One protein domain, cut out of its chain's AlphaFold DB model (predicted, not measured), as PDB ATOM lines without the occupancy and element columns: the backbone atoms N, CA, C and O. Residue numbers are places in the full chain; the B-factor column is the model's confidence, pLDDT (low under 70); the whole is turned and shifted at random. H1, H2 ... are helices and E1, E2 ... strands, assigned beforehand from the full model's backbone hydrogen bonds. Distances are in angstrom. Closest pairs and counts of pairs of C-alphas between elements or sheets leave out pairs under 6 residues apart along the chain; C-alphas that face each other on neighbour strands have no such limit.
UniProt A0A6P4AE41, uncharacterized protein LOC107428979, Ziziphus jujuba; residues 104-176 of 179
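This is residues 104 to 176 of the 179 residues of the protein "uncharacterized protein LOC107428979" of Ziziphus jujuba (UniProt A0A6P4AE41). Two helices of unequal length meet near their ends as a narrow V, and a small two-stranded hairpin, E1 and E2, sits at its point and joins them. The long H2 makes most of the length, and H1 is the shorter arm; residues 104 to 114 and 149 to 176 stick out free. The printed part has 73 residues, with two named helices and two named strands in the order H1, E1, E2, H2; the sheet, in the order E1 - E2, is antiparallel, and the class is mostly helix. The whole is extended, with a radius of gyration of the C-alphas of 20.3 A and spans of 74 by 27 by 13 A.

H1, residues 104 to 125, begins at C-alpha 104 (-2.017, -31.139, 32.182) and is 31.4 A long from first to last C-alpha. E1, residues 128 to 130, and E2, residues 133 to 135, follow. H2, residues 139 to 174, begins at C-alpha 139 (10.150, -55.593, 51.325), ends at C-alpha 174 (-12.093, -7.487, 58.294) and is 53.5 A long.

H1 touches H2 with residues 119 to 123 alone, and H2 touches H1 with residues 140 to 144 alone. Their closest C-alphas, those of Met 123 and Ile 140, are 6.9 A apart. The helices run opposite ways at a steep tilt of 44 degrees. E1 and E2 form an antiparallel hairpin, their directions at 139 degrees; N 133 and O 130, 3.1 A apart, are within hydrogen-bond range. E1 and H2 are apart. In H1 every O i to N i+4 pair is within hydrogen-bond range; in H2, 26 of 32 are.

The C-alphas farthest apart, those of Gly 131 and Leu 176, are 73.6 A apart. The printed part has no cut, and its three links are tight. The mean pLDDT of the printed part is 71.7; residues 104 to 107, 127 to 130, 132 to 134 and 156 to 176 are under 70.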
ATOM      1  N   ALA A 104      -2.061 -30.538  30.851       63.38
ATOM      2  CA  ALA A 104      -2.017 -31.139  32.182       63.38
ATOM      3  C   ALA A 104      -1.772 -32.644  32.085       63.38
ATOM      4  O   ALA A 104      -0.941 -33.164  32.829       63.38
ATOM      5  N   LEU A 105      -2.363 -33.313  31.092       63.50
ATOM      6  CA  LEU A 105      -2.097 -34.724  30.823       63.50
ATOM      7  C   LEU A 105      -0.601 -34.985  30.577       63.50
ATOM      8  O   LEU A 105      -0.019 -35.875  31.189       63.50
ATOM      9  N   LYS A 106       0.076 -34.134  29.793       67.19
ATOM     10  CA  LYS A 106       1.539 -34.200  29.596       67.19
ATOM     11  C   LYS A 106       2.345 -33.939  30.872       67.19
ATOM     12  O   LYS A 106       3.477 -34.408  31.000       67.19
ATOM     13  N   ARG A 107       1.824 -33.156  31.823       69.12
ATOM     14  CA  ARG A 107       2.476 -32.975  33.135       69.12
ATOM     15  C   ARG A 107       2.325 -34.221  33.993       69.12
ATOM     16  O   ARG A 107       3.303 -34.609  34.625       69.12
ATOM     17  N   ILE A 108       1.143 -34.834  33.980       75.94
ATOM     18  CA  ILE A 108       0.879 -36.107  34.650       75.94
ATOM     19  C   ILE A 108       1.803 -37.181  34.069       75.94
ATOM     20  O   ILE A 108       2.500 -37.844  34.825       75.94
ATOM     21  N   GLU A 109       1.924 -37.265  32.744       76.75
ATOM     22  CA  GLU A 109       2.846 -38.176  32.057       76.75
ATOM     23  C   GLU A 109       4.300 -37.996  32.532       76.75
ATOM     24  O   GLU A 109       4.951 -38.949  32.958       76.75
ATOM     25  N   ARG A 110       4.809 -36.757  32.559       80.38
ATOM     26  CA  ARG A 110       6.165 -36.470  33.067       80.38
ATOM     27  C   ARG A 110       6.329 -36.802  34.547       80.38
ATOM     28  O   ARG A 110       7.421 -37.190  34.959       80.38
ATOM     29  N   LEU A 111       5.288 -36.596  35.351       82.75
ATOM     30  CA  LEU A 111       5.308 -36.945  36.765       82.75
ATOM     31  C   LEU A 111       5.400 -38.465  36.933       82.75
ATOM     32  O   LEU A 111       6.268 -38.924  37.667       82.75
ATOM     33  N   VAL A 112       4.590 -39.228  36.196       86.44
ATOM     34  CA  VAL A 112       4.631 -40.698  36.179       86.44
ATOM     35  C   VAL A 112       6.018 -41.197  35.774       86.44
ATOM     36  O   VAL A 112       6.571 -42.051  36.461       86.44
ATOM     37  N   MET A 113       6.635 -40.607  34.744       87.81
ATOM     38  CA  MET A 113       8.000 -40.965  34.336       87.81
ATOM     39  C   MET A 113       9.031 -40.729  35.445       87.81
ATOM     40  O   MET A 113       9.854 -41.599  35.711       87.81
ATOM     41  N   LYS A 114       8.962 -39.590  36.144       89.81
ATOM     42  CA  LYS A 114       9.862 -39.298  37.273       89.81
ATOM     43  C   LYS A 114       9.645 -40.231  38.458       89.81
ATOM     44  O   LYS A 114      10.605 -40.591  39.135       89.81
ATOM     45  N   VAL A 115       8.394 -40.599  38.733       90.50
ATOM     46  CA  VAL A 115       8.060 -41.563  39.788       90.50
ATOM     47  C   VAL A 115       8.609 -42.943  39.426       90.50
ATOM     48  O   VAL A 115       9.249 -43.570  40.267       90.50
ATOM     49  N   GLY A 116       8.446 -43.376  38.173       88.12
ATOM     50  CA  GLY A 116       9.003 -44.631  37.666       88.12
ATOM     51  C   GLY A 116      10.530 -44.667  37.724       88.12
ATOM     52  O   GLY A 116      11.102 -45.635  38.215       88.12
ATOM     53  N   GLU A 117      11.197 -43.590  37.309       90.19
ATOM     54  CA  GLU A 117      12.654 -43.457  37.411       90.19
ATOM     55  C   GLU A 117      13.125 -43.486  38.873       90.19
ATOM     56  O   GLU A 117      14.098 -44.159  39.210       90.19
ATOM     57  N   ASN A 118      12.410 -42.804  39.774       91.75
ATOM     58  CA  ASN A 118      12.728 -42.832  41.196       91.75
ATOM     59  C   ASN A 118      12.591 -44.237  41.796       91.75
ATOM     60  O   ASN A 118      13.470 -44.654  42.551       91.75
ATOM     61  N   LEU A 119      11.518 -44.951  41.452       88.19
ATOM     62  CA  LEU A 119      11.306 -46.332  41.868       88.19
ATOM     63  C   LEU A 119      12.418 -47.238  41.333       88.19
ATOM     64  O   LEU A 119      13.015 -47.982  42.106       88.19
ATOM     65  N   PHE A 120      12.738 -47.139  40.041       85.62
ATOM     66  CA  PHE A 120      13.795 -47.933  39.417       85.62
ATOM     67  C   PHE A 120      15.149 -47.706  40.096       85.62
ATOM     68  O   PHE A 120      15.811 -48.666  40.486       85.62
ATOM     69  N   ASN A 121      15.526 -46.446  40.316       87.06
ATOM     70  CA  ASN A 121      16.769 -46.096  40.999       87.06
ATOM     71  C   ASN A 121      16.796 -46.614  42.442       87.06
ATOM     72  O   ASN A 121      17.831 -47.089  42.910       87.06
ATOM     73  N   PHE A 122      15.663 -46.553  43.150       85.50
ATOM     74  CA  PHE A 122      15.560 -47.104  44.495       85.50
ATOM     75  C   PHE A 122      15.734 -48.620  44.482       85.50
ATOM     76  O   PHE A 122      16.592 -49.120  45.200       85.50
ATOM     77  N   MET A 123      15.005 -49.343  43.627       84.56
ATOM     78  CA  MET A 123      15.159 -50.791  43.478       84.56
ATOM     79  C   MET A 123      16.612 -51.148  43.169       84.56
ATOM     80  O   MET A 123      17.203 -51.928  43.910       84.56
ATOM     81  N   TYR A 124      17.210 -50.501  42.162       80.94
ATOM     82  CA  TYR A 124      18.601 -50.706  41.751       80.94
ATOM     83  C   TYR A 124      19.598 -50.520  42.904       80.94
ATOM     84  O   TYR A 124      20.536 -51.301  43.038       80.94
ATOM     85  N   SER A 125      19.372 -49.541  43.786       80.25
ATOM     86  CA  SER A 125      20.259 -49.280  44.928       80.25
ATOM     87  C   SER A 125      20.300 -50.399  45.981       80.25
ATOM     88  O   SER A 125      21.248 -50.456  46.759       80.25
ATOM     89  N   PHE A 126      19.313 -51.303  45.991       72.56
ATOM     90  CA  PHE A 126      19.237 -52.448  46.912       72.56
ATOM     91  C   PHE A 126      19.479 -53.796  46.221       72.56
ATOM     92  O   PHE A 126      19.180 -54.845  46.791       72.56
ATOM     93  N   CYS A 127      19.997 -53.792  44.993       69.69
ATOM     94  CA  CYS A 127      20.172 -55.016  44.223       69.69
ATOM     95  C   CYS A 127      21.472 -55.745  44.562       69.69
ATOM     96  O   CYS A 127      22.558 -55.169  44.500       69.69
ATOM     97  N   GLY A 128      21.356 -57.048  44.818       63.78
ATOM     98  CA  GLY A 128      22.444 -57.998  44.605       63.78
ATOM     99  C   GLY A 128      22.405 -58.504  43.163       63.78
ATOM    100  O   GLY A 128      21.327 -58.721  42.603       63.78
ATOM    101  N   VAL A 129      23.571 -58.686  42.543       62.22
ATOM    102  CA  VAL A 129      23.660 -59.317  41.221       62.22
ATOM    103  C   VAL A 129      23.759 -60.826  41.420       62.22
ATOM    104  O   VAL A 129      24.759 -61.307  41.949       62.22
ATOM    105  N   ASP A 130      22.740 -61.564  40.978       65.31
ATOM    106  CA  ASP A 130      22.806 -63.021  40.831       65.31
ATOM    107  C   ASP A 130      22.826 -63.370  39.334       65.31
ATOM    108  O   ASP A 130      21.807 -63.372  38.630       65.31
ATOM    109  N   GLY A 131      24.033 -63.559  38.799       71.56
ATOM    110  CA  GLY A 131      24.253 -63.788  37.372       71.56
ATOM    111  C   GLY A 131      23.755 -62.627  36.499       71.56
ATOM    112  O   GLY A 131      24.343 -61.550  36.493       71.56
ATOM    113  N   ARG A 132      22.691 -62.851  35.708       68.44
ATOM    114  CA  ARG A 132      22.067 -61.836  34.822       68.44
ATOM    115  C   ARG A 132      20.749 -61.271  35.366       68.44
ATOM    116  O   ARG A 132      20.039 -60.589  34.629       68.44
ATOM    117  N   LYS A 133      20.369 -61.604  36.602       69.12
ATOM    118  CA  LYS A 133      19.093 -61.190  37.189       69.12
ATOM    119  C   LYS A 133      19.322 -60.177  38.299       69.12
ATOM    120  O   LYS A 133      20.223 -60.314  39.122       69.12
ATOM    121  N   LEU A 134      18.461 -59.168  38.302       67.81
ATOM    122  CA  LEU A 134      18.338 -58.214  39.387       67.81
ATOM    123  C   LEU A 134      17.475 -58.863  40.477       67.81
ATOM    124  O   LEU A 134      16.289 -59.106  40.243       67.81
ATOM    125  N   VAL A 135      18.058 -59.191  41.630       72.75
ATOM    126  CA  VAL A 135      17.305 -59.755  42.759       72.75
ATOM    127  C   VAL A 135      17.006 -58.631  43.742       72.75
ATOM    128  O   VAL A 135      17.917 -58.022  44.300       72.75
ATOM    129  N   VAL A 136      15.717 -58.354  43.930       72.44
ATOM    130  CA  VAL A 136      15.208 -57.341  44.859       72.44
ATOM    131  C   VAL A 136      14.339 -58.049  45.888       72.44
ATOM    132  O   VAL A 136      13.419 -58.781  45.522       72.44
ATOM    133  N   SER A 137      14.626 -57.838  47.170       74.94
ATOM    134  CA  SER A 137      13.788 -58.349  48.254       74.94
ATOM    135  C   SER A 137      12.396 -57.716  48.199       74.94
ATOM    136  O   SER A 137      12.253 -56.521  47.938       74.94
ATOM    137  N   LEU A 138      11.361 -58.519  48.458       73.81
ATOM    138  CA  LEU A 138       9.956 -58.096  48.382       73.81
ATOM    139  C   LEU A 138       9.637 -56.878  49.269       73.81
ATOM    140  O   LEU A 138       8.793 -56.066  48.904       73.81
ATOM    141  N   ASP A 139      10.356 -56.695  50.378       83.25
ATOM    142  CA  ASP A 139      10.150 -55.593  51.325       83.25
ATOM    143  C   ASP A 139      10.654 -54.226  50.820       83.25
ATOM    144  O   ASP A 139      10.302 -53.185  51.378       83.25
ATOM    145  N   ILE A 140      11.466 -54.191  49.757       84.25
ATOM    146  CA  ILE A 140      12.005 -52.943  49.190       84.25
ATOM    147  C   ILE A 140      10.900 -52.095  48.556       84.25
ATOM    148  O   ILE A 140      10.915 -50.871  48.700       84.25
ATOM    149  N   LEU A 141       9.921 -52.721  47.899       83.81
ATOM    150  CA  LEU A 141       8.789 -52.000  47.313       83.81
ATOM    151  C   LEU A 141       7.926 -51.351  48.398       83.81
ATOM    152  O   LEU A 141       7.601 -50.170  48.283       83.81
ATOM    153  N   ASP A 142       7.645 -52.071  49.484       86.12
ATOM    154  CA  ASP A 142       6.871 -51.548  50.613       86.12
ATOM    155  C   ASP A 142       7.584 -50.375  51.296       86.12
ATOM    156  O   ASP A 142       6.975 -49.346  51.601       86.12
ATOM    157  N   ARG A 143       8.907 -50.478  51.482       88.38
ATOM    158  CA  ARG A 143       9.732 -49.391  52.037       88.38
ATOM    159  C   ARG A 143       9.730 -48.155  51.140       88.38
ATOM    160  O   ARG A 143       9.613 -47.036  51.647       88.38
ATOM    161  N   TRP A 144       9.868 -48.340  49.827       89.94
ATOM    162  CA  TRP A 144       9.788 -47.235  48.874       89.94
ATOM    163  C   TRP A 144       8.407 -46.586  48.900       89.94
ATOM    164  O   TRP A 144       8.306 -45.364  48.984       89.94
ATOM    165  N   PHE A 145       7.354 -47.402  48.877       87.31
ATOM    166  CA  PHE A 145       5.978 -46.933  48.841       87.31
ATOM    167  C   PHE A 145       5.625 -46.131  50.093       87.31
ATOM    168  O   PHE A 145       5.087 -45.030  49.978       87.31
ATOM    169  N   LYS A 146       6.032 -46.604  51.277       91.06
ATOM    170  CA  LYS A 146       5.879 -45.852  52.529       91.06
ATOM    171  C   LYS A 146       6.603 -44.504  52.472       91.06
ATOM    172  O   LYS A 146       6.005 -43.470  52.744       91.06
ATOM    173  N   LYS A 147       7.856 -44.486  52.004       87.75
ATOM    174  CA  LYS A 147       8.635 -43.246  51.831       87.75
ATOM    175  C   LYS A 147       7.993 -42.282  50.825       87.75
ATOM    176  O   LYS A 147       8.064 -41.064  50.997       87.75
ATOM    177  N   PHE A 148       7.391 -42.812  49.763       89.19
ATOM    178  CA  PHE A 148       6.661 -42.027  48.776       89.19
ATOM    179  C   PHE A 148       5.399 -41.401  49.386       89.19
ATOM    180  O   PHE A 148       5.193 -40.198  49.227       89.19
ATOM    181  N   GLN A 149       4.605 -42.180  50.128       88.44
ATOM    182  CA  GLN A 149       3.410 -41.696  50.825       88.44
ATOM    183  C   GLN A 149       3.738 -40.613  51.852       88.44
ATOM    184  O   GLN A 149       3.123 -39.549  51.825       88.44
ATOM    185  N   ASP A 150       4.747 -40.836  52.699       89.88
ATOM    186  CA  ASP A 150       5.170 -39.864  53.712       89.88
ATOM    187  C   ASP A 150       5.533 -38.518  53.062       89.88
ATOM    188  O   ASP A 150       5.119 -37.449  53.515       89.88
ATOM    189  N   ARG A 151       6.242 -38.561  51.927       85.06
ATOM    190  CA  ARG A 151       6.619 -37.362  51.168       85.06
ATOM    191  C   ARG A 151       5.433 -36.688  50.473       85.06
ATOM    192  O   ARG A 151       5.376 -35.455  50.431       85.06
ATOM    193  N   ALA A 152       4.512 -37.465  49.908       84.56
ATOM    194  CA  ALA A 152       3.307 -36.941  49.269       84.56
ATOM    195  C   ALA A 152       2.422 -36.211  50.292       84.56
ATOM    196  O   ALA A 152       2.034 -35.065  50.062       84.56
ATOM    197  N   ASN A 153       2.207 -36.827  51.456       81.81
ATOM    198  CA  ASN A 153       1.425 -36.257  52.550       81.81
ATOM    199  C   ASN A 153       2.082 -34.995  53.124       81.81
ATOM    200  O   ASN A 153       1.407 -33.986  53.316       81.81
ATOM    201  N   ALA A 154       3.406 -34.993  53.310       80.62
ATOM    202  CA  ALA A 154       4.131 -33.799  53.746       80.62
ATOM    203  C   ALA A 154       3.969 -32.622  52.766       80.62
ATOM    204  O   ALA A 154       3.812 -31.480  53.188       80.62
ATOM    205  N   THR A 155       3.957 -32.889  51.456       71.19
ATOM    206  CA  THR A 155       3.810 -31.850  50.419       71.19
ATOM    207  C   THR A 155       2.381 -31.290  50.354       71.19
ATOM    208  O   THR A 155       2.195 -30.090  50.139       71.19
ATOM    209  N   LEU A 156       1.369 -32.138  50.572       67.62
ATOM    210  CA  LEU A 156      -0.032 -31.716  50.675       67.62
ATOM    211  C   LEU A 156      -0.259 -30.847  51.916       67.62
ATOM    212  O   LEU A 156      -0.827 -29.763  51.807       67.62
ATOM    213  N   ASN A 157       0.266 -31.263  53.067       64.25
ATOM    214  CA  ASN A 157       0.106 -30.521  54.317       64.25
ATOM    215  C   ASN A 157       0.803 -29.154  54.266       64.25
ATOM    216  O   ASN A 157       0.241 -28.168  54.726       64.25
ATOM    217  N   HIS A 158       1.966 -29.059  53.614       58.00
ATOM    218  CA  HIS A 158       2.659 -27.782  53.408       58.00
ATOM    219  C   HIS A 158       1.923 -26.833  52.440       58.00
ATOM    220  O   HIS A 158       2.132 -25.620  52.487       58.00
ATOM    221  N   SER A 159       1.079 -27.376  51.551       54.12
ATOM    222  CA  SER A 159       0.193 -26.589  50.679       54.12
ATOM    223  C   SER A 159      -1.082 -26.141  51.402       54.12
ATOM    224  O   SER A 159      -1.603 -25.074  51.090       54.12
ATOM    225  N   ASN A 160      -1.564 -26.918  52.376       47.88
ATOM    226  CA  ASN A 160      -2.722 -26.562  53.202       47.88
ATOM    227  C   ASN A 160      -2.364 -25.533  54.283       47.88
ATOM    228  O   ASN A 160      -3.088 -24.557  54.437       47.88
ATOM    229  N   SER A 161      -1.192 -25.644  54.916       49.81
ATOM    230  CA  SER A 161      -0.718 -24.646  55.891       49.81
ATOM    231  C   SER A 161      -0.465 -23.262  55.276       49.81
ATOM    232  O   SER A 161      -0.374 -22.271  55.988       49.81
ATOM    233  N   GLY A 162      -0.282 -23.189  53.951       48.41
ATOM    234  CA  GLY A 162      -0.215 -21.922  53.218       48.41
ATOM    235  C   GLY A 162      -1.590 -21.292  52.974       48.41
ATOM    236  O   GLY A 162      -1.680 -20.075  52.932       48.41
ATOM    237  N   LYS A 163      -2.649 -22.106  52.863       45.34
ATOM    238  CA  LYS A 163      -4.040 -21.640  52.730       45.34
ATOM    239  C   LYS A 163      -4.651 -21.201  54.063       45.34
ATOM    240  O   LYS A 163      -5.472 -20.294  54.076       45.34
ATOM    241  N   GLU A 164      -4.259 -21.832  55.168       46.03
ATOM    242  CA  GLU A 164      -4.735 -21.461  56.512       46.03
ATOM    243  C   GLU A 164      -4.189 -20.093  56.953       46.03
ATOM    244  O   GLU A 164      -4.930 -19.298  57.514       46.03
ATOM    245  N   ARG A 165      -2.948 -19.738  56.590       42.19
ATOM    246  CA  ARG A 165      -2.410 -18.396  56.890       42.19
ATOM    247  C   ARG A 165      -3.021 -17.273  56.050       42.19
ATOM    248  O   ARG A 165      -3.209 -16.187  56.572       42.19
ATOM    249  N   GLU A 166      -3.363 -17.530  54.783       48.91
ATOM    250  CA  GLU A 166      -4.078 -16.543  53.949       48.91
ATOM    251  C   GLU A 166      -5.520 -16.308  54.440       48.91
ATOM    252  O   GLU A 166      -6.056 -15.226  54.240       48.91
ATOM    253  N   SER A 167      -6.140 -17.286  55.118       46.19
ATOM    254  CA  SER A 167      -7.488 -17.128  55.692       46.19
ATOM    255  C   SER A 167      -7.500 -16.482  57.081       46.19
ATOM    256  O   SER A 167      -8.512 -15.893  57.446       46.19
ATOM    257  N   GLU A 168      -6.397 -16.531  57.837       49.41
ATOM    258  CA  GLU A 168      -6.246 -15.761  59.083       49.41
ATOM    259  C   GLU A 168      -5.940 -14.274  58.809       49.41
ATOM    260  O   GLU A 168      -6.531 -13.416  59.460       49.41
ATOM    261  N   GLU A 169      -5.125 -13.948  57.793       49.53
ATOM    262  CA  GLU A 169      -4.860 -12.547  57.402       49.53
ATOM    263  C   GLU A 169      -6.092 -11.842  56.796       49.53
ATOM    264  O   GLU A 169      -6.289 -10.655  57.040       49.53
ATOM    265  N   GLU A 170      -6.967 -12.540  56.055       50.91
ATOM    266  CA  GLU A 170      -8.229 -11.948  55.564       50.91
ATOM    267  C   GLU A 170      -9.246 -11.685  56.691       50.91
ATOM    268  O   GLU A 170     -10.074 -10.783  56.568       50.91
ATOM    269  N   ASN A 171      -9.173 -12.425  57.803       49.03
ATOM    270  CA  ASN A 171     -10.084 -12.253  58.937       49.03
ATOM    271  C   ASN A 171      -9.634 -11.119  59.877       49.03
ATOM    272  O   ASN A 171     -10.475 -10.413  60.422       49.03
ATOM    273  N   GLU A 172      -8.323 -10.894  60.023       48.91
ATOM    274  CA  GLU A 172      -7.774  -9.799  60.840       48.91
ATOM    275  C   GLU A 172      -7.952  -8.420  60.172       48.91
ATOM    276  O   GLU A 172      -8.131  -7.413  60.852       48.91
ATOM    277  N   VAL A 173      -7.982  -8.359  58.833       54.03
ATOM    278  CA  VAL A 173      -8.263  -7.110  58.095       54.03
ATOM    279  C   VAL A 173      -9.752  -6.747  58.127       54.03
ATOM    280  O   VAL A 173     -10.084  -5.565  58.154       54.03
ATOM    281  N   ALA A 174     -10.653  -7.733  58.187       53.09
ATOM    282  CA  ALA A 174     -12.093  -7.487  58.294       53.09
ATOM    283  C   ALA A 174     -12.513  -6.952  59.678       53.09
ATOM    284  O   ALA A 174     -13.481  -6.203  59.769       53.09
ATOM    285  N   GLU A 175     -11.779  -7.280  60.748       54.19
ATOM    286  CA  GLU A 175     -12.062  -6.765  62.099       54.19
ATOM    287  C   GLU A 175     -11.559  -5.326  62.332       54.19
ATOM    288  O   GLU A 175     -11.939  -4.705  63.320       54.19
ATOM    289  N   LEU A 176     -10.753  -4.763  61.422       53.91
ATOM    290  CA  LEU A 176     -10.236  -3.386  61.517       53.91
ATOM    291  C   LEU A 176     -11.001  -2.364  60.656       53.91
ATOM    292  O   LEU A 176     -10.665  -1.181  60.689       53.91
TER     293      LEU A 176